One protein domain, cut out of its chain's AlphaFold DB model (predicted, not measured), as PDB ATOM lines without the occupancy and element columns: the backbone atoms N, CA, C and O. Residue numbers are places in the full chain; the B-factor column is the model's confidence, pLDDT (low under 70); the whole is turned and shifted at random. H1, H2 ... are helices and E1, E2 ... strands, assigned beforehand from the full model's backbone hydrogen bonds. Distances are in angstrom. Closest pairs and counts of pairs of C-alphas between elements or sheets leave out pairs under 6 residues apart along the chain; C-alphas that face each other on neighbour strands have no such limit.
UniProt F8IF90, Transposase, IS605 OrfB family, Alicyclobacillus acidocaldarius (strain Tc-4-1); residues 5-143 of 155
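AT A GLANCE: This is residues 5 to 143 of the 155 residues of the protein "Transposase, IS605 OrfB family" of Alicyclobacillus acidocaldarius (strain Tc-4-1) (UniProt F8IF90). A long helical hairpin, H1 folded back along the first part of H2, makes much of the model's length, and at the far end of H2 sits a small head: a three-stranded sheet with H5 over one face. The short helices H3 and H4 lie between the head and H1, H4 packing on residues 9 to 16 of H1, while residues 124 to 129 of the loop between E2 and E3 stick out beyond the sheet, far from the hairpin's turn. The printed part has 139 residues with five named helices and three named strands, in the order H1 H2 E1 H3 H4 H5 E2 E3; the sheet runs E2 E1 E3, parallel throughout. The class is mostly helix, and the whole is loose, with a radius of gyration of the C-alphas of 19.3 A and spans of 63 by 31 by 26 A.

HOW THE PARTS SIT: In the sheet, E1, residues 71 to 75, is the inner strand, and E2, residues 115 to 119, and E3, residues 139 to 142, are the edge strands. E2 and E1 are parallel at 22 degrees, with N 72 and O 115 at 2.8 A and N 117 and O 72 at 2.9 A, within hydrogen-bond range. E1 and E3 are parallel, also at 22 degrees, with N 142 and O 73 at 2.7 A. H5, residues 97 to 112, is on the sheet at a height over the sheet of 9.8 A, and this makes two layers, helix on one face of a sheet. H5 lies over E2 and runs along the strands, at 13 degrees to E2 on the local plane; it is only just not over E1, on which 2 of its C-alphas fall. E1, E2, H5 and the helices H3, residues 79 to 82, and H4, residues 86 to 92, form a strand-helix-strand unit, two parallel neighbour strands with helices between them in the chain. H2, residues 34 to 68, only grazes the sheet, with its residues 65 to 68. H2 touches H5 with residues 58 to 67 alone, at a steep tilt of 41 degrees, the same way; the closest C-alphas are those of Ala 66 and Cys 109, 5.2 A. H1, residues 5 to 27, and H2 are a helical hairpin: they touch at a shallow tilt of 23 degrees, opposite ways, closest at the C-alphas of His 26 and Ser 39, 6.0 A. H1 touches H4 with residues 9 to 16 alone, about perpendicular at 75 degrees, closest at the C-alphas of Val 13 and Ala 91, 6.5 A. H3 and H4 touch only at the corner by their link, with the C-alphas of Arg 80 and Ala 89 closest at 5.5 A. H1 and H5 are apart. Every O i to N i+4 pair is within hydrogen-bond range in H2, H4 and H5, and 15 of 19 in H1; H3 is too short for such a pair.

IN THESE COORDINATES: E1 is 12.9 A long from first to last C-alpha, E2 12.6 A and E3 9.8 A. E1 begins at C-alpha 71, (7.298, 7.465, -11.120). H2 is 51.5 A long and begins at C-alpha 34, (39.322, -34.515, -0.143); H1 is 33.3 A, H5 21.7 A, H4 9.9 A and H3 5.2 A. E3 ends at C-alpha 142, (5.365, -2.295, -8.184).

THE WHOLE: The C-alphas farthest apart are those of Arg 34 and Asp 128, 63.6 A. The printed part has no cut. The link from E2 to E3, residues 120 to 138, is long, and its residues 124 to 129 stand free. The mean pLDDT of the printed part is 74.0; residues 5 to 10, residue 70, residues 74 to 88 and residues 119 to 143 are under 70.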
ATOM      1  N   ALA A   5      12.280 -12.334 -20.221       41.00
ATOM      2  CA  ALA A   5      11.803 -12.973 -18.991       41.00
ATOM      3  C   ALA A   5      11.615 -14.502 -19.109       41.00
ATOM      4  O   ALA A   5      11.970 -15.244 -18.187       41.00
ATOM      5  N   SER A   6      11.109 -15.000 -20.243       45.72
ATOM      6  CA  SER A   6      10.878 -16.438 -20.468       45.72
ATOM      7  C   SER A   6      12.177 -17.208 -20.749       45.72
ATOM      8  O   SER A   6      12.323 -18.366 -20.345       45.72
ATOM      9  N   VAL A   7      13.164 -16.553 -21.369       50.81
ATOM     10  CA  VAL A   7      14.471 -17.142 -21.699       50.81
ATOM     11  C   VAL A   7      15.364 -17.288 -20.458       50.81
ATOM     12  O   VAL A   7      16.056 -18.297 -20.320       50.81
ATOM     13  N   LEU A   8      15.300 -16.359 -19.494       55.34
ATOM     14  CA  LEU A   8      16.050 -16.446 -18.227       55.34
ATOM     15  C   LEU A   8      15.502 -17.517 -17.261       55.34
ATOM     16  O   LEU A   8      16.241 -18.066 -16.436       55.34
ATOM     17  N   ALA A   9      14.219 -17.860 -17.385       61.25
ATOM     18  CA  ALA A   9      13.511 -18.774 -16.493       61.25
ATOM     19  C   ALA A   9      14.018 -20.225 -16.562       61.25
ATOM     20  O   ALA A   9      14.300 -20.858 -15.537       61.25
ATOM     21  N   LYS A  10      14.163 -20.759 -17.780       67.31
ATOM     22  CA  LYS A  10      14.540 -22.159 -18.030       67.31
ATOM     23  C   LYS A  10      15.932 -22.530 -17.471       67.31
ATOM     24  O   LYS A  10      16.022 -23.535 -16.750       67.31
ATOM     25  N   PRO A  11      17.016 -21.756 -17.704       77.81
ATOM     26  CA  PRO A  11      18.333 -22.086 -17.158       77.81
ATOM     27  C   PRO A  11      18.379 -21.959 -15.630       77.81
ATOM     28  O   PRO A  11      18.964 -22.819 -14.963       77.81
ATOM     29  N   LEU A  12      17.720 -20.952 -15.045       84.25
ATOM     30  CA  LEU A  12      17.702 -20.752 -13.594       84.25
ATOM     31  C   LEU A  12      17.036 -21.928 -12.862       84.25
ATOM     32  O   LEU A  12      17.599 -22.459 -11.902       84.25
ATOM     33  N   VAL A  13      15.885 -22.401 -13.350       84.44
ATOM     34  CA  VAL A  13      15.188 -23.567 -12.780       84.44
ATOM     35  C   VAL A  13      16.056 -24.830 -12.866       84.44
ATOM     36  O   VAL A  13      16.159 -25.580 -11.888       84.44
ATOM     37  N   ARG A  14      16.753 -25.053 -13.990       87.62
ATOM     38  CA  ARG A  14      17.691 -26.181 -14.148       87.62
ATOM     39  C   ARG A  14      18.839 -26.108 -13.139       87.62
ATOM     40  O   ARG A  14      19.176 -27.119 -12.515       87.62
ATOM     41  N   HIS A  15      19.415 -24.923 -12.932       91.00
ATOM     42  CA  HIS A  15      20.478 -24.715 -11.948       91.00
ATOM     43  C   HIS A  15      19.999 -24.931 -10.508       91.00
ATOM     44  O   HIS A  15      20.711 -25.570  -9.736       91.00
ATOM     45  N   LEU A  16      18.783 -24.502 -10.157       90.25
ATOM     46  CA  LEU A  16      18.191 -24.752  -8.837       90.25
ATOM     47  C   LEU A  16      17.940 -26.247  -8.582       90.25
ATOM     48  O   LEU A  16      18.252 -26.754  -7.502       90.25
ATOM     49  N   ARG A  17      17.456 -26.993  -9.587       91.12
ATOM     50  CA  ARG A  17      17.335 -28.463  -9.496       91.12
ATOM     51  C   ARG A  17      18.702 -29.123  -9.290       91.12
ATOM     52  O   ARG A  17      18.843 -30.005  -8.442       91.12
ATOM     53  N   ARG A  18      19.728 -28.675 -10.026       93.44
ATOM     54  CA  ARG A  18      21.111 -29.153  -9.864       93.44
ATOM     55  C   ARG A  18      21.663 -28.829  -8.475       93.44
ATOM     56  O   ARG A  18      22.312 -29.688  -7.883       93.44
ATOM     57  N   LEU A  19      21.362 -27.646  -7.939       94.19
ATOM     58  CA  LEU A  19      21.781 -27.222  -6.606       94.19
ATOM     59  C   LEU A  19      21.234 -28.162  -5.532       94.19
ATOM     60  O   LEU A  19      22.000 -28.655  -4.708       94.19
ATOM     61  N   ARG A  20      19.937 -28.495  -5.598       93.62
ATOM     62  CA  ARG A  20      19.308 -29.454  -4.676       93.62
ATOM     63  C   ARG A  20      20.005 -30.820  -4.712       93.62
ATOM     64  O   ARG A  20      20.325 -31.376  -3.664       93.62
ATOM     65  N   ARG A  21      20.287 -31.346  -5.912       94.94
ATOM     66  CA  ARG A  21      20.977 -32.640  -6.090       94.94
ATOM     67  C   ARG A  21      22.406 -32.620  -5.541       94.94
ATOM     68  O   ARG A  21      22.799 -33.548  -4.840       94.94
ATOM     69  N   LEU A  22      23.180 -31.574  -5.841       94.50
ATOM     70  CA  LEU A  22      24.559 -31.444  -5.361       94.50
ATOM     71  C   LEU A  22      24.627 -31.233  -3.848       94.50
ATOM     72  O   LEU A  22      25.507 -31.806  -3.215       94.50
ATOM     73  N   SER A  23      23.683 -30.487  -3.270       94.81
ATOM     74  CA  SER A  23      23.593 -30.286  -1.821       94.81
ATOM     75  C   SER A  23      23.339 -31.615  -1.097       94.81
ATOM     76  O   SER A  23      24.116 -31.995  -0.224       94.81
ATOM     77  N   LYS A  24      22.364 -32.412  -1.568       95.62
ATOM     78  CA  LYS A  24      22.087 -33.761  -1.033       95.62
ATOM     79  C   LYS A  24      23.276 -34.719  -1.185       95.62
ATOM     80  O   LYS A  24      23.519 -35.557  -0.325       95.62
ATOM     81  N   ARG A  25      24.029 -34.620  -2.286       93.56
ATOM     82  CA  ARG A  25      25.265 -35.402  -2.466       93.56
ATOM     83  C   ARG A  25      26.383 -34.933  -1.537       93.56
ATOM     84  O   ARG A  25      27.153 -35.768  -1.086       93.56
ATOM     85  N   HIS A  26      26.501 -33.630  -1.277       94.25
ATOM     86  CA  HIS A  26      27.522 -33.071  -0.391       94.25
ATOM     87  C   HIS A  26      27.286 -33.457   1.071       94.25
ATOM     88  O   HIS A  26      28.246 -33.859   1.724       94.25
ATOM     89  N   SER A  27      26.041 -33.400   1.557       94.00
ATOM     90  CA  SER A  27      25.713 -33.737   2.952       94.00
ATOM     91  C   SER A  27      26.075 -35.177   3.319       94.00
ATOM     92  O   SER A  27      26.495 -35.440   4.436       94.00
ATOM     93  N   ARG A  28      25.995 -36.097   2.352       93.94
ATOM     94  CA  ARG A  28      26.369 -37.510   2.516       93.94
ATOM     95  C   ARG A  28      27.881 -37.767   2.495       93.94
ATOM     96  O   ARG A  28      28.300 -38.903   2.684       93.94
ATOM     97  N   LYS A  29      28.720 -36.762   2.208       93.56
ATOM     98  CA  LYS A  29      30.177 -36.956   2.148       93.56
ATOM     99  C   LYS A  29      30.814 -36.852   3.530       93.56
ATOM    100  O   LYS A  29      30.529 -35.922   4.288       93.56
ATOM    101  N   ARG A  30      31.782 -37.738   3.789       94.25
ATOM    102  CA  ARG A  30      32.576 -37.749   5.026       94.25
ATOM    103  C   ARG A  30      33.201 -36.368   5.309       94.25
ATOM    104  O   ARG A  30      33.839 -35.818   4.394       94.25
ATOM    105  N   PRO A  31      33.010 -35.798   6.517       92.25
ATOM    106  CA  PRO A  31      33.723 -34.603   6.978       92.25
ATOM    107  C   PRO A  31      35.237 -34.724   6.754       92.25
ATOM    108  O   PRO A  31      35.770 -35.827   6.737       92.25
ATOM    109  N   GLY A  32      35.924 -33.612   6.481       90.88
ATOM    110  CA  GLY A  32      37.385 -33.589   6.285       90.88
ATOM    111  C   GLY A  32      37.918 -34.196   4.974       90.88
ATOM    112  O   GLY A  32      38.979 -33.788   4.508       90.88
ATOM    113  N   SER A  33      37.181 -35.096   4.314       94.94
ATOM    114  CA  SER A  33      37.670 -35.796   3.116       94.94
ATOM    115  C   SER A  33      37.971 -34.868   1.925       94.94
ATOM    116  O   SER A  33      37.242 -33.906   1.643       94.94
ATOM    117  N   ARG A  34      38.988 -35.218   1.117       94.44
ATOM    118  CA  ARG A  34      39.322 -34.515  -0.143       94.44
ATOM    119  C   ARG A  34      38.113 -34.431  -1.086       94.44
ATOM    120  O   ARG A  34      37.881 -33.411  -1.735       94.44
ATOM    121  N   ASN A  35      37.280 -35.471  -1.105       92.50
ATOM    122  CA  ASN A  35      36.056 -35.528  -1.907       92.50
ATOM    123  C   ASN A  35      34.956 -34.568  -1.423       92.50
ATOM    124  O   ASN A  35      34.166 -34.098  -2.254       92.50
ATOM    125  N   ARG A  36      34.896 -34.259  -0.119       94.00
ATOM    126  CA  ARG A  36      34.003 -33.231   0.437       94.00
ATOM    127  C   ARG A  36      34.485 -31.822   0.106       94.00
ATOM    128  O   ARG A  36      33.664 -31.001  -0.293       94.00
ATOM    129  N   ARG A  37      35.798 -31.571   0.144       94.44
ATOM    130  CA  ARG A  37      36.383 -30.298  -0.324       94.44
ATOM    131  C   ARG A  37      36.060 -30.043  -1.803       94.44
ATOM    132  O   ARG A  37      35.528 -28.990  -2.149       94.44
ATOM    133  N   LYS A  38      36.246 -31.048  -2.673       94.69
ATOM    134  CA  LYS A  38      35.873 -30.960  -4.102       94.69
ATOM    135  C   LYS A  38      34.380 -30.661  -4.314       94.69
ATOM    136  O   LYS A  38      34.035 -29.853  -5.175       94.69
ATOM    137  N   SER A  39      33.474 -31.283  -3.547       94.75
ATOM    138  CA  SER A  39      32.036 -30.995  -3.690       94.75
ATOM    139  C   SER A  39      31.635 -29.632  -3.132       94.75
ATOM    140  O   SER A  39      30.748 -29.010  -3.710       94.75
ATOM    141  N   ALA A  40      32.284 -29.151  -2.068       95.25
ATOM    142  CA  ALA A  40      32.078 -27.797  -1.555       95.25
ATOM    143  C   ALA A  40      32.422 -26.745  -2.622       95.25
ATOM    144  O   ALA A  40      31.612 -25.864  -2.900       95.25
ATOM    145  N   LEU A  41      33.563 -26.898  -3.307       96.12
ATOM    146  CA  LEU A  41      33.953 -26.017  -4.415       96.12
ATOM    147  C   LEU A  41      32.932 -26.040  -5.562       96.12
ATOM    148  O   LEU A  41      32.550 -24.990  -6.082       96.12
ATOM    149  N   ALA A  42      32.445 -27.223  -5.945       94.75
ATOM    150  CA  ALA A  42      31.416 -27.349  -6.977       94.75
ATOM    151  C   ALA A  42      30.096 -26.661  -6.577       94.75
ATOM    152  O   ALA A  42      29.459 -26.014  -7.413       94.75
ATOM    153  N   LEU A  43      29.697 -26.767  -5.304       95.88
ATOM    154  CA  LEU A  43      28.537 -26.058  -4.761       95.88
ATOM    155  C   LEU A  43      28.736 -24.544  -4.783       95.88
ATOM    156  O   LEU A  43      27.862 -23.837  -5.277       95.88
ATOM    157  N   ALA A  44      29.885 -24.051  -4.319       95.75
ATOM    158  CA  ALA A  44      30.206 -22.626  -4.318       95.75
ATOM    159  C   ALA A  44      30.145 -22.030  -5.735       95.75
ATOM    160  O   ALA A  44      29.505 -21.001  -5.956       95.75
ATOM    161  N   ARG A  45      30.715 -22.729  -6.728       96.19
ATOM    162  CA  ARG A  45      30.637 -22.337  -8.146       96.19
ATOM    163  C   ARG A  45      29.192 -22.259  -8.644       96.19
ATOM    164  O   ARG A  45      28.829 -21.308  -9.336       96.19
ATOM    165  N   LEU A  46      28.349 -23.228  -8.282       95.00
ATOM    166  CA  LEU A  46      26.942 -23.226  -8.689       95.00
ATOM    167  C   LEU A  46      26.133 -22.121  -7.991       95.00
ATOM    168  O   LEU A  46      25.328 -21.462  -8.647       95.00
ATOM    169  N   HIS A  47      26.373 -21.876  -6.701       92.81
ATOM    170  CA  HIS A  47      25.784 -20.748  -5.978       92.81
ATOM    171  C   HIS A  47      26.153 -19.413  -6.628       92.81
ATOM    172  O   HIS A  47      25.266 -18.594  -6.862       92.81
ATOM    173  N   ARG A  48      27.429 -19.225  -7.000       94.19
ATOM    174  CA  ARG A  48      27.891 -18.039  -7.734       94.19
ATOM    175  C   ARG A  48      27.149 -17.881  -9.061       94.19
ATOM    176  O   ARG A  48      26.642 -16.801  -9.339       94.19
ATOM    177  N   LYS A  49      27.003 -18.954  -9.847       92.12
ATOM    178  CA  LYS A  49      26.262 -18.910 -11.122       92.12
ATOM    179  C   LYS A  49      24.798 -18.493 -10.921       92.12
ATOM    180  O   LYS A  49      24.313 -17.621 -11.631       92.12
ATOM    181  N   ILE A  50      24.110 -19.073  -9.935       90.56
ATOM    182  CA  ILE A  50      22.711 -18.733  -9.615       90.56
ATOM    183  C   ILE A  50      22.588 -17.277  -9.156       90.56
ATOM    184  O   ILE A  50      21.669 -16.582  -9.587       90.56
ATOM    185  N   ARG A  51      23.513 -16.810  -8.306       89.00
ATOM    186  CA  ARG A  51      23.565 -15.413  -7.861       89.00
ATOM    187  C   ARG A  51      23.708 -14.474  -9.053       89.00
ATOM    188  O   ARG A  51      22.890 -13.574  -9.178       89.00
ATOM    189  N   ASN A  52      24.663 -14.733  -9.946       89.81
ATOM    190  CA  ASN A  52      24.904 -13.897 -11.120       89.81
ATOM    191  C   ASN A  52      23.674 -13.815 -12.034       89.81
ATOM    192  O   ASN A  52      23.315 -12.723 -12.450       89.81
ATOM    193  N   ILE A  53      22.984 -14.934 -12.289       87.56
ATOM    194  CA  ILE A  53      21.756 -14.942 -13.109       87.56
ATOM    195  C   ILE A  53      20.654 -14.091 -12.461       87.56
ATOM    196  O   ILE A  53      19.986 -13.314 -13.137       87.56
ATOM    197  N   ARG A  54      20.463 -14.214 -11.142       86.62
ATOM    198  CA  ARG A  54      19.480 -13.398 -10.412       86.62
ATOM    199  C   ARG A  54      19.843 -11.915 -10.420       86.62
ATOM    200  O   ARG A  54      18.955 -11.079 -10.530       86.62
ATOM    201  N   GLN A  55      21.129 -11.601 -10.292       87.50
ATOM    202  CA  GLN A  55      21.627 -10.230 -10.313       87.50
ATOM    203  C   GLN A  55      21.462  -9.602 -11.700       87.50
ATOM    204  O   GLN A  55      20.977  -8.484 -11.792       87.50
ATOM    205  N   ASP A  56      21.783 -10.333 -12.767       88.06
ATOM    206  CA  ASP A  56      21.567  -9.897 -14.150       88.06
ATOM    207  C   ASP A  56      20.089  -9.579 -14.417       88.06
ATOM    208  O   ASP A  56      19.763  -8.495 -14.897       88.06
ATOM    209  N   PHE A  57      19.183 -10.473 -14.003       83.50
ATOM    210  CA  PHE A  57      17.743 -10.226 -14.087       83.50
ATOM    211  C   PHE A  57      17.339  -8.945 -13.344       83.50
ATOM    212  O   PHE A  57      16.658  -8.088 -13.901       83.50
ATOM    213  N   LEU A  58      17.799  -8.794 -12.099       83.19
ATOM    214  CA  LEU A  58      17.555  -7.606 -11.284       83.19
ATOM    215  C   LEU A  58      18.042  -6.327 -11.970       83.19
ATOM    216  O   LEU A  58      17.306  -5.344 -12.024       83.19
ATOM    217  N   HIS A  59      19.261  -6.332 -12.514       86.62
ATOM    218  CA  HIS A  59      19.809  -5.173 -13.203       86.62
ATOM    219  C   HIS A  59      18.991  -4.825 -14.449       86.62
ATOM    220  O   HIS A  59      18.683  -3.653 -14.633       86.62
ATOM    221  N   LYS A  60      18.586  -5.809 -15.257       85.75
ATOM    222  CA  LYS A  60      17.763  -5.570 -16.452       85.75
ATOM    223  C   LYS A  60      16.414  -4.955 -16.093       85.75
ATOM    224  O   LYS A  60      16.107  -3.867 -16.564       85.75
ATOM    225  N   VAL A  61      15.675  -5.578 -15.173       81.25
ATOM    226  CA  VAL A  61      14.347  -5.096 -14.755       81.25
ATOM    227  C   VAL A  61      14.421  -3.696 -14.152       81.25
ATOM    228  O   VAL A  61      13.643  -2.824 -14.515       81.25
ATOM    229  N   THR A  62      15.370  -3.448 -13.248       83.00
ATOM    230  CA  THR A  62      15.495  -2.128 -12.605       83.00
ATOM    231  C   THR A  62      15.946  -1.039 -13.573       83.00
ATOM    232  O   THR A  62      15.514   0.099 -13.425       83.00
ATOM    233  N   THR A  63      16.782  -1.362 -14.569       85.31
ATOM    234  CA  THR A  63      17.145  -0.405 -15.626       85.31
ATOM    235  C   THR A  63      15.950  -0.083 -16.509       85.31
ATOM    236  O   THR A  63      15.730   1.086 -16.799       85.31
ATOM    237  N   GLU A  64      15.180  -1.085 -16.937       82.31
ATOM    238  CA  GLU A  64      13.999  -0.828 -17.767       82.31
ATOM    239  C   GLU A  64      12.955  -0.004 -17.020       82.31
ATOM    240  O   GLU A  64      12.487   0.999 -17.549       82.31
ATOM    241  N   LEU A  65      12.665  -0.338 -15.759       79.44
ATOM    242  CA  LEU A  65      11.751   0.459 -14.942       79.44
ATOM    243  C   LEU A  65      12.222   1.909 -14.827       79.44
ATOM    244  O   LEU A  65      11.448   2.815 -15.127       79.44
ATOM    245  N   ALA A  66      13.484   2.127 -14.451       80.75
ATOM    246  CA  ALA A  66      14.017   3.470 -14.259       80.75
ATOM    247  C   ALA A  66      14.064   4.296 -15.554       80.75
ATOM    248  O   ALA A  66      13.965   5.511 -15.479       80.75
ATOM    249  N   LYS A  67      14.188   3.668 -16.730       80.31
ATOM    250  CA  LYS A  67      14.174   4.373 -18.024       80.31
ATOM    251  C   LYS A  67      12.771   4.644 -18.557       80.31
ATOM    252  O   LYS A  67      12.549   5.655 -19.210       80.31
ATOM    253  N   THR A  68      11.842   3.712 -18.359       74.56
ATOM    254  CA  THR A  68      10.525   3.760 -19.009       74.56
ATOM    255  C   THR A  68       9.472   4.462 -18.157       74.56
ATOM    256  O   THR A  68       8.486   4.964 -18.695       74.56
ATOM    257  N   LYS A  69       9.630   4.481 -16.829       73.75
ATOM    258  CA  LYS A  69       8.617   4.991 -15.897       73.75
ATOM    259  C   LYS A  69       9.108   6.266 -15.230       73.75
ATOM    260  O   LYS A  69      10.202   6.272 -14.685       73.75
ATOM    261  N   ARG A  70       8.272   7.311 -15.233       69.94
ATOM    262  CA  ARG A  70       8.576   8.587 -14.560       69.94
ATOM    263  C   ARG A  70       8.508   8.456 -13.042       69.94
ATOM    264  O   ARG A  70       9.338   9.024 -12.350       69.94
ATOM    265  N   VAL A  71       7.523   7.703 -12.549       70.75
ATOM    266  CA  VAL A  71       7.298   7.465 -11.120       70.75
ATOM    267  C   VAL A  71       7.157   5.966 -10.890       70.75
ATOM    268  O   VAL A  71       6.337   5.294 -11.528       70.75
ATOM    269  N   ILE A  72       7.970   5.442  -9.979       74.06
ATOM    270  CA  ILE A  72       7.979   4.046  -9.559       74.06
ATOM    271  C   ILE A  72       7.586   4.010  -8.090       74.06
ATOM    272  O   ILE A  72       8.318   4.495  -7.230       74.06
ATOM    273  N   VAL A  73       6.448   3.393  -7.797       70.31
ATOM    274  CA  VAL A  73       6.012   3.162  -6.419       70.31
ATOM    275  C   VAL A  73       6.353   1.722  -6.063       70.31
ATOM    276  O   VAL A  73       5.892   0.813  -6.740       70.31
ATOM    277  N   ILE A  74       7.173   1.472  -5.044       69.69
ATOM    278  CA  ILE A  74       7.412   0.111  -4.541       69.69
ATOM    279  C   ILE A  74       6.575  -0.080  -3.286       69.69
ATOM    280  O   ILE A  74       6.838   0.551  -2.261       69.69
ATOM    281  N   GLU A  75       5.613  -0.996  -3.348       63.00
ATOM    282  CA  GLU A  75       4.966  -1.497  -2.143       63.00
ATOM    283  C   GLU A  75       5.843  -2.555  -1.481       63.00
ATOM    284  O   GLU A  75       6.435  -3.418  -2.139       63.00
ATOM    285  N   ASP A  76       5.867  -2.560  -0.154       58.34
ATOM    286  CA  ASP A  76       6.742  -3.469   0.570       58.34
ATOM    287  C   ASP A  76       6.313  -4.962   0.506       58.34
ATOM    288  O   ASP A  76       7.010  -5.793   1.072       58.34
ATOM    289  N   LEU A  77       5.244  -5.416  -0.181       52.44
ATOM    290  CA  LEU A  77       4.852  -6.852  -0.099       52.44
ATOM    291  C   LEU A  77       4.500  -7.648  -1.361       52.44
ATOM    292  O   LEU A  77       4.348  -8.860  -1.233       52.44
ATOM    293  N   HIS A  78       4.455  -7.110  -2.581       54.03
ATOM    294  CA  HIS A  78       3.983  -7.929  -3.721       54.03
ATOM    295  C   HIS A  78       4.910  -8.037  -4.931       54.03
ATOM    296  O   HIS A  78       4.455  -8.250  -6.052       54.03
ATOM    297  N   VAL A  79       6.226  -8.106  -4.709       53.88
ATOM    298  CA  VAL A  79       7.168  -8.456  -5.796       53.88
ATOM    299  C   VAL A  79       6.929  -9.874  -6.336       53.88
ATOM    300  O   VAL A  79       7.072 -10.127  -7.529       53.88
ATOM    301  N   ARG A  80       6.443 -10.810  -5.503       51.19
ATOM    302  CA  ARG A  80       6.019 -12.142  -5.985       51.19
ATOM    303  C   ARG A  80       4.905 -12.072  -7.039       51.19
ATOM    304  O   ARG A  80       4.796 -13.013  -7.816       51.19
ATOM    305  N   GLY A  81       4.117 -10.995  -7.057       55.19
ATOM    306  CA  GLY A  81       3.071 -10.735  -8.046       55.19
ATOM    307  C   GLY A  81       3.575 -10.115  -9.353       55.19
ATOM    308  O   GLY A  81       2.813 -10.066 -10.307       55.19
ATOM    309  N   MET A  82       4.846  -9.696  -9.441       58.97
ATOM    310  CA  MET A  82       5.434  -9.154 -10.682       58.97
ATOM    311  C   MET A  82       5.701 -10.224 -11.746       58.97
ATOM    312  O   MET A  82       6.065  -9.912 -12.875       58.97
ATOM    313  N   VAL A  83       5.608 -11.500 -11.376       60.94
ATOM    314  CA  VAL A  83       5.814 -12.622 -12.287       60.94
ATOM    315  C   VAL A  83       4.574 -13.490 -12.212       60.94
ATOM    316  O   VAL A  83       4.307 -14.091 -11.173       60.94
ATOM    317  N   GLN A  84       3.850 -13.586 -13.328       58.41
ATOM    318  CA  GLN A  84       2.600 -14.346 -13.431       58.41
ATOM    319  C   GLN A  84       2.765 -15.804 -12.957       58.41
ATOM    320  O   GLN A  84       1.910 -16.364 -12.271       58.41
ATOM    321  N   ASN A  85       3.913 -16.425 -13.241       68.12
ATOM    322  CA  ASN A  85       4.188 -17.794 -12.818       68.12
ATOM    323  C   ASN A  85       4.779 -17.852 -11.395       68.12
ATOM    324  O   ASN A  85       5.960 -17.574 -11.179       68.12
ATOM    325  N   ARG A  86       3.992 -18.335 -10.423       66.25
ATOM    326  CA  ARG A  86       4.407 -18.513  -9.015       66.25
ATOM    327  C   ARG A  86       5.651 -19.389  -8.816       66.25
ATOM    328  O   ARG A  86       6.418 -19.154  -7.877       66.25
ATOM    329  N   ALA A  87       5.855 -20.415  -9.643       67.56
ATOM    330  CA  ALA A  87       7.040 -21.273  -9.555       67.56
ATOM    331  C   ALA A  87       8.294 -20.523 -10.025       67.56
ATOM    332  O   ALA A  87       9.364 -20.648  -9.421       67.56
ATOM    333  N   LEU A  88       8.140 -19.689 -11.053       68.12
ATOM    334  CA  LEU A  88       9.193 -18.816 -11.553       68.12
ATOM    335  C   LEU A  88       9.495 -17.673 -10.578       68.12
ATOM    336  O   LEU A  88      10.661 -17.431 -10.269       68.12
ATOM    337  N   ALA A  89       8.461 -17.052 -10.012       71.31
ATOM    338  CA  ALA A  89       8.582 -16.033  -8.978       71.31
ATOM    339  C   ALA A  89       9.423 -16.551  -7.799       71.31
ATOM    340  O   ALA A  89      10.374 -15.901  -7.379       71.31
ATOM    341  N   ARG A  90       9.167 -17.776  -7.317       72.19
ATOM    342  CA  ARG A  90       9.992 -18.404  -6.265       72.19
ATOM    343  C   ARG A  90      11.439 -18.662  -6.691       72.19
ATOM    344  O   ARG A  90      12.344 -18.600  -5.860       72.19
ATOM    345  N   ALA A  91      11.674 -18.994  -7.958       72.75
ATOM    346  CA  ALA A  91      13.017 -19.246  -8.472       72.75
ATOM    347  C   ALA A  91      13.846 -17.952  -8.575       72.75
ATOM    348  O   ALA A  91      15.032 -17.952  -8.220       72.75
ATOM    349  N   ILE A  92      13.220 -16.867  -9.026       70.06
ATOM    350  CA  ILE A  92      13.834 -15.554  -9.246       70.06
ATOM    351  C   ILE A  92      13.985 -14.793  -7.920       70.06
ATOM    352  O   ILE A  92      15.094 -14.395  -7.558       70.06
ATOM    353  N   PHE A  93      12.898 -14.663  -7.159       75.31
ATOM    354  CA  PHE A  93      12.821 -13.886  -5.922       75.31
ATOM    355  C   PHE A  93      13.318 -14.704  -4.723       75.31
ATOM    356  O   PHE A  93      12.552 -15.240  -3.921       75.31
ATOM    357  N   GLY A  94      14.643 -14.842  -4.628       72.25
ATOM    358  CA  GLY A  94      15.312 -15.458  -3.482       72.25
ATOM    359  C   GLY A  94      15.305 -14.583  -2.219       72.25
ATOM    360  O   GLY A  94      14.813 -13.455  -2.210       72.25
ATOM    361  N   ARG A  95      15.914 -15.090  -1.138       70.12
ATOM    362  CA  ARG A  95      16.167 -14.296   0.079       70.12
ATOM    363  C   ARG A  95      16.997 -13.050  -0.264       70.12
ATOM    364  O   ARG A  95      17.957 -13.154  -1.023       70.12
ATOM    365  N   GLY A  96      16.620 -11.894   0.283       75.06
ATOM    366  CA  GLY A  96      17.318 -10.619   0.065       75.06
ATOM    367  C   GLY A  96      17.064  -9.950  -1.292       75.06
ATOM    368  O   GLY A  96      17.684  -8.925  -1.582       75.06
ATOM    369  N   PHE A  97      16.150 -10.490  -2.113       78.81
ATOM    370  CA  PHE A  97      15.762  -9.872  -3.384       78.81
ATOM    371  C   PHE A  97      15.252  -8.440  -3.176       78.81
ATOM    372  O   PHE A  97      15.754  -7.537  -3.830       78.81
ATOM    373  N   LEU A  98      14.324  -8.226  -2.233       74.38
ATOM    374  CA  LEU A  98      13.716  -6.913  -1.974       74.38
ATOM    375  C   LEU A  98      14.762  -5.852  -1.625       74.38
ATOM    376  O   LEU A  98      14.785  -4.788  -2.230       74.38
ATOM    377  N   ALA A  99      15.684  -6.176  -0.716       80.69
ATOM    378  CA  ALA A  99      16.755  -5.265  -0.320       80.69
ATOM    379  C   ALA A  99      17.661  -4.891  -1.506       80.69
ATOM    380  O   ALA A  99      18.021  -3.729  -1.676       80.69
ATOM    381  N   SER A 100      18.001  -5.873  -2.348       84.00
ATOM    382  CA  SER A 100      18.820  -5.643  -3.546       84.00
ATOM    383  C   SER A 100      18.068  -4.823  -4.594       84.00
ATOM    384  O   SER A 100      18.639  -3.913  -5.183       84.00
ATOM    385  N   PHE A 101      16.787  -5.123  -4.801       82.81
ATOM    386  CA  PHE A 101      15.917  -4.450  -5.757       82.81
ATOM    387  C   PHE A 101      15.680  -2.988  -5.375       82.81
ATOM    388  O   PHE A 101      15.909  -2.110  -6.202       82.81
ATOM    389  N   ARG A 102      15.336  -2.720  -4.106       83.44
ATOM    390  CA  ARG A 102      15.180  -1.359  -3.573       83.44
ATOM    391  C   ARG A 102      16.462  -0.564  -3.755       83.44
ATOM    392  O   ARG A 102      16.425   0.494  -4.362       83.44
ATOM    393  N   ARG A 103      17.604  -1.113  -3.318       87.00
ATOM    394  CA  ARG A 103      18.914  -0.467  -3.483       87.00
ATOM    395  C   ARG A 103      19.199  -0.128  -4.947       87.00
ATOM    396  O   ARG A 103      19.696   0.955  -5.225       87.00
ATOM    397  N   MET A 104      18.898  -1.050  -5.866       88.56
ATOM    398  CA  MET A 104      19.110  -0.832  -7.296       88.56
ATOM    399  C   MET A 104      18.227   0.258  -7.878       88.56
ATOM    400  O   MET A 104      18.718   1.074  -8.651       88.56
ATOM    401  N   LEU A 105      16.950   0.284  -7.508       85.62
ATOM    402  CA  LEU A 105      16.056   1.342  -7.950       85.62
ATOM    403  C   LEU A 105      16.466   2.685  -7.367       85.62
ATOM    404  O   LEU A 105      16.554   3.627  -8.131       85.62
ATOM    405  N   THR A 106      16.839   2.768  -6.087       86.50
ATOM    406  CA  THR A 106      17.285   4.031  -5.480       86.50
ATOM    407  C   THR A 106      18.380   4.710  -6.303       86.50
ATOM    408  O   THR A 106      18.220   5.870  -6.671       86.50
ATOM    409  N   TYR A 107      19.455   3.995  -6.663       90.00
ATOM    410  CA  TYR A 107      20.524   4.627  -7.445       90.00
ATOM    411  C   TYR A 107      20.157   4.826  -8.924       90.00
ATOM    412  O   TYR A 107      20.560   5.822  -9.511       90.00
ATOM    413  N   LYS A 108      19.391   3.922  -9.553       88.56
ATOM    414  CA  LYS A 108      19.040   4.059 -10.981       88.56
ATOM    415  C   LYS A 108      17.990   5.126 -11.237       88.56
ATOM    416  O   LYS A 108      18.070   5.809 -12.247       88.56
ATOM    417  N   CYS A 109      17.021   5.260 -10.344       84.25
ATOM    418  CA  CYS A 109      16.034   6.330 -10.365       84.25
ATOM    419  C   CYS A 109      16.735   7.689 -10.286       84.25
ATOM    420  O   CYS A 109      16.502   8.530 -11.147       84.25
ATOM    421  N   ALA A 110      17.703   7.835  -9.372       87.12
ATOM    422  CA  ALA A 110      18.548   9.025  -9.304       87.12
ATOM    423  C   ALA A 110      19.338   9.277 -10.605       87.12
ATOM    424  O   ALA A 110      19.444  10.416 -11.039       87.12
ATOM    425  N   TRP A 111      19.859   8.232 -11.260       88.69
ATOM    426  CA  TRP A 111      20.600   8.380 -12.522       88.69
ATOM    427  C   TRP A 111      19.731   8.753 -13.725       88.69
ATOM    428  O   TRP A 111      20.185   9.487 -14.594       88.69
ATOM    429  N   TYR A 112      18.516   8.209 -13.812       85.81
ATOM    430  CA  TYR A 112      17.632   8.395 -14.969       85.81
ATOM    431  C   TYR A 112      16.572   9.487 -14.762       85.81
ATOM    432  O   TYR A 112      15.780   9.728 -15.668       85.81
ATOM    433  N   GLY A 113      16.561  10.157 -13.605       81.31
ATOM    434  CA  GLY A 113      15.607  11.227 -13.292       81.31
ATOM    435  C   GLY A 113      14.191  10.730 -12.993       81.31
ATOM    436  O   GLY A 113      13.229  11.481 -13.133       81.31
ATOM    437  N   SER A 114      14.060   9.462 -12.604       79.56
ATOM    438  CA  SER A 114      12.779   8.842 -12.263       79.56
ATOM    439  C   SER A 114      12.562   8.896 -10.758       79.56
ATOM    440  O   SER A 114      13.497   8.710  -9.985       79.56
ATOM    441  N   GLU A 115      11.331   9.123 -10.322       78.50
ATOM    442  CA  GLU A 115      10.997   9.236  -8.905       78.50
ATOM    443  C   GLU A 115      10.720   7.854  -8.300       78.50
ATOM    444  O   GLU A 115      10.020   7.031  -8.895       78.50
ATOM    445  N   LEU A 116      11.279   7.585  -7.115       78.25
ATOM    446  CA  LEU A 116      11.053   6.350  -6.368       78.25
ATOM    447  C   LEU A 116      10.291   6.650  -5.077       78.25
ATOM    448  O   LEU A 116      10.851   7.230  -4.149       78.25
ATOM    449  N   ILE A 117       9.058   6.162  -4.985       76.62
ATOM    450  CA  ILE A 117       8.211   6.290  -3.798       76.62
ATOM    451  C   ILE A 117       8.137   4.928  -3.104       76.62
ATOM    452  O   ILE A 117       7.810   3.914  -3.723       76.62
ATOM    453  N   VAL A 118       8.453   4.881  -1.809       72.38
ATOM    454  CA  VAL A 118       8.321   3.663  -0.994       72.38
ATOM    455  C   VAL A 118       7.034   3.772  -0.189       72.38
ATOM    456  O   VAL A 118       6.975   4.532   0.775       72.38
ATOM    457  N   ALA A 119       6.004   3.026  -0.586       64.38
ATOM    458  CA  ALA A 119       4.711   3.070   0.084       64.38
ATOM    459  C   ALA A 119       4.677   2.101   1.287       64.38
ATOM    460  O   ALA A 119       5.062   0.930   1.140       64.38
ATOM    461  N   PRO A 120       4.212   2.540   2.475       55.88
ATOM    462  CA  PRO A 120       3.936   1.639   3.586       55.88
ATOM    463  C   PRO A 120       2.795   0.672   3.231       55.88
ATOM    464  O   PRO A 120       1.921   0.955   2.418       55.88
ATOM    465  N   ARG A 121       2.828  -0.516   3.838       49.59
ATOM    466  CA  ARG A 121       2.146  -1.743   3.385       49.59
ATOM    467  C   ARG A 121       0.609  -1.776   3.543       49.59
ATOM    468  O   ARG A 121       0.024  -2.847   3.447       49.59
ATOM    469  N   PHE A 122      -0.057  -0.648   3.760       41.88
ATOM    470  CA  PHE A 122      -1.500  -0.593   4.016       41.88
ATOM    471  C   PHE A 122      -2.143   0.637   3.391       41.88
ATOM    472  O   PHE A 122      -2.560   1.547   4.094       41.88
ATOM    473  N   LEU A 123      -2.266   0.660   2.067       42.72
ATOM    474  CA  LEU A 123      -3.090   1.675   1.419       42.72
ATOM    475  C   LEU A 123      -3.892   1.082   0.258       42.72
ATOM    476  O   LEU A 123      -3.843   1.551  -0.871       42.72
ATOM    477  N   ARG A 124      -4.665   0.028   0.549       42.09
ATOM    478  CA  ARG A 124      -5.736  -0.403  -0.366       42.09
ATOM    479  C   ARG A 124      -6.840   0.660  -0.491       42.09
ATOM    480  O   ARG A 124      -7.523   0.679  -1.509       42.09
ATOM    481  N   GLU A 125      -6.962   1.558   0.492       39.31
ATOM    482  CA  GLU A 125      -8.122   2.449   0.653       39.31
ATOM    483  C   GLU A 125      -7.839   3.950   0.504       39.31
ATOM    484  O   GLU A 125      -8.776   4.736   0.510       39.31
ATOM    485  N   GLN A 126      -6.595   4.386   0.293       39.81
ATOM    486  CA  GLN A 126      -6.310   5.804   0.025       39.81
ATOM    487  C   GLN A 126      -5.510   6.004  -1.255       39.81
ATOM    488  O   GLN A 126      -4.439   6.603  -1.287       39.81
ATOM    489  N   GLN A 127      -6.097   5.531  -2.350       43.19
ATOM    490  CA  GLN A 127      -5.607   5.779  -3.706       43.19
ATOM    491  C   GLN A 127      -5.727   7.267  -4.123       43.19
ATOM    492  O   GLN A 127      -5.247   7.623  -5.194       43.19
ATOM    493  N   ASP A 128      -6.274   8.135  -3.258       38.97
ATOM    494  CA  ASP A 128      -6.408   9.585  -3.475       38.97
ATOM    495  C   ASP A 128      -5.496  10.471  -2.597       38.97
ATOM    496  O   ASP A 128      -5.323  11.651  -2.900       38.97
ATOM    497  N   VAL A 129      -4.863   9.959  -1.531       35.12
ATOM    498  CA  VAL A 129      -4.329  10.844  -0.459       35.12
ATOM    499  C   VAL A 129      -2.851  11.223  -0.610       35.12
ATOM    500  O   VAL A 129      -2.364  12.122   0.067       35.12
ATOM    501  N   LEU A 130      -2.133  10.644  -1.576       38.84
ATOM    502  CA  LEU A 130      -0.764  11.074  -1.911       38.84
ATOM    503  C   LEU A 130      -0.690  12.028  -3.116       38.84
ATOM    504  O   LEU A 130       0.403  12.304  -3.600       38.84
ATOM    505  N   GLY A 131      -1.821  12.502  -3.655       34.25
ATOM    506  CA  GLY A 131      -1.835  13.392  -4.827       34.25
ATOM    507  C   GLY A 131      -1.338  12.745  -6.134       34.25
ATOM    508  O   GLY A 131      -1.405  13.358  -7.200       34.25
ATOM    509  N   VAL A 132      -0.896  11.484  -6.091       40.91
ATOM    510  CA  VAL A 132      -0.590  10.670  -7.267       40.91
ATOM    511  C   VAL A 132      -1.908  10.158  -7.826       40.91
ATOM    512  O   VAL A 132      -2.353   9.059  -7.508       40.91
ATOM    513  N   ARG A 133      -2.552  10.948  -8.688       35.44
ATOM    514  CA  ARG A 133      -3.633  10.422  -9.526       35.44
ATOM    515  C   ARG A 133      -3.057   9.275 -10.358       35.44
ATOM    516  O   ARG A 133      -2.351   9.513 -11.337       35.44
ATOM    517  N   VAL A 134      -3.407   8.032 -10.016       39.53
ATOM    518  CA  VAL A 134      -3.136   6.797 -10.786       39.53
ATOM    519  C   VAL A 134      -3.967   6.780 -12.090       39.53
ATOM    520  O   VAL A 134      -4.535   5.777 -12.501       39.53
ATOM    521  N   ARG A 135      -4.095   7.935 -12.750       35.69
ATOM    522  CA  ARG A 135      -4.634   8.104 -14.106       35.69
ATOM    523  C   ARG A 135      -3.526   8.325 -15.131       35.69
ATOM    524  O   ARG A 135      -3.781   8.250 -16.329       35.69
ATOM    525  N   ASP A 136      -2.295   8.553 -14.677       35.25
ATOM    526  CA  ASP A 136      -1.150   8.705 -15.558       35.25
ATOM    527  C   ASP A 136      -0.611   7.325 -15.960       35.25
ATOM    528  O   ASP A 136      -0.007   6.614 -15.156       35.25
ATOM    529  N   LYS A 137      -0.767   6.942 -17.235       42.69
ATOM    530  CA  LYS A 137      -0.251   5.666 -17.793       42.69
ATOM    531  C   LYS A 137       1.285   5.515 -17.667       42.69
ATOM    532  O   LYS A 137       1.853   4.490 -18.048       42.69
ATOM    533  N   ARG A 138       1.971   6.550 -17.164       41.97
ATOM    534  CA  ARG A 138       3.425   6.658 -16.961       41.97
ATOM    535  C   ARG A 138       3.877   6.424 -15.511       41.97
ATOM    536  O   ARG A 138       5.084   6.289 -15.295       41.97
ATOM    537  N   ALA A 139       2.949   6.347 -14.554       42.41
ATOM    538  CA  ALA A 139       3.212   5.909 -13.183       42.41
ATOM    539  C   ALA A 139       3.012   4.387 -13.076       42.41
ATOM    540  O   ALA A 139       2.167   3.805 -13.755       42.41
ATOM    541  N   THR A 140       3.832   3.689 -12.289       52.81
ATOM    542  CA  THR A 140       3.701   2.232 -12.120       52.81
ATOM    543  C   THR A 140       3.891   1.825 -10.667       52.81
ATOM    544  O   THR A 140       4.934   2.093 -10.069       52.81
ATOM    545  N   ILE A 141       2.880   1.141 -10.126       49.06
ATOM    546  CA  ILE A 141       2.894   0.556  -8.787       49.06
ATOM    547  C   ILE A 141       3.508  -0.835  -8.879       49.06
ATOM    548  O   ILE A 141       2.909  -1.773  -9.383       49.06
ATOM    549  N   VAL A 142       4.718  -0.999  -8.372       52.38
ATOM    550  CA  VAL A 142       5.365  -2.295  -8.184       52.38
ATOM    551  C   VAL A 142       4.747  -2.971  -6.951       52.38
ATOM    552  O   VAL A 142       5.347  -3.054  -5.881       52.38
ATOM    553  N   GLY A 143       3.505  -3.424  -7.107       39.78
ATOM    554  CA  GLY A 143       2.672  -4.004  -6.058       39.78
ATOM    555  C   GLY A 143       1.324  -4.401  -6.650       39.78
ATOM    556  O   GLY A 143       0.466  -3.558  -6.821       39.78
TER     557      GLY A 143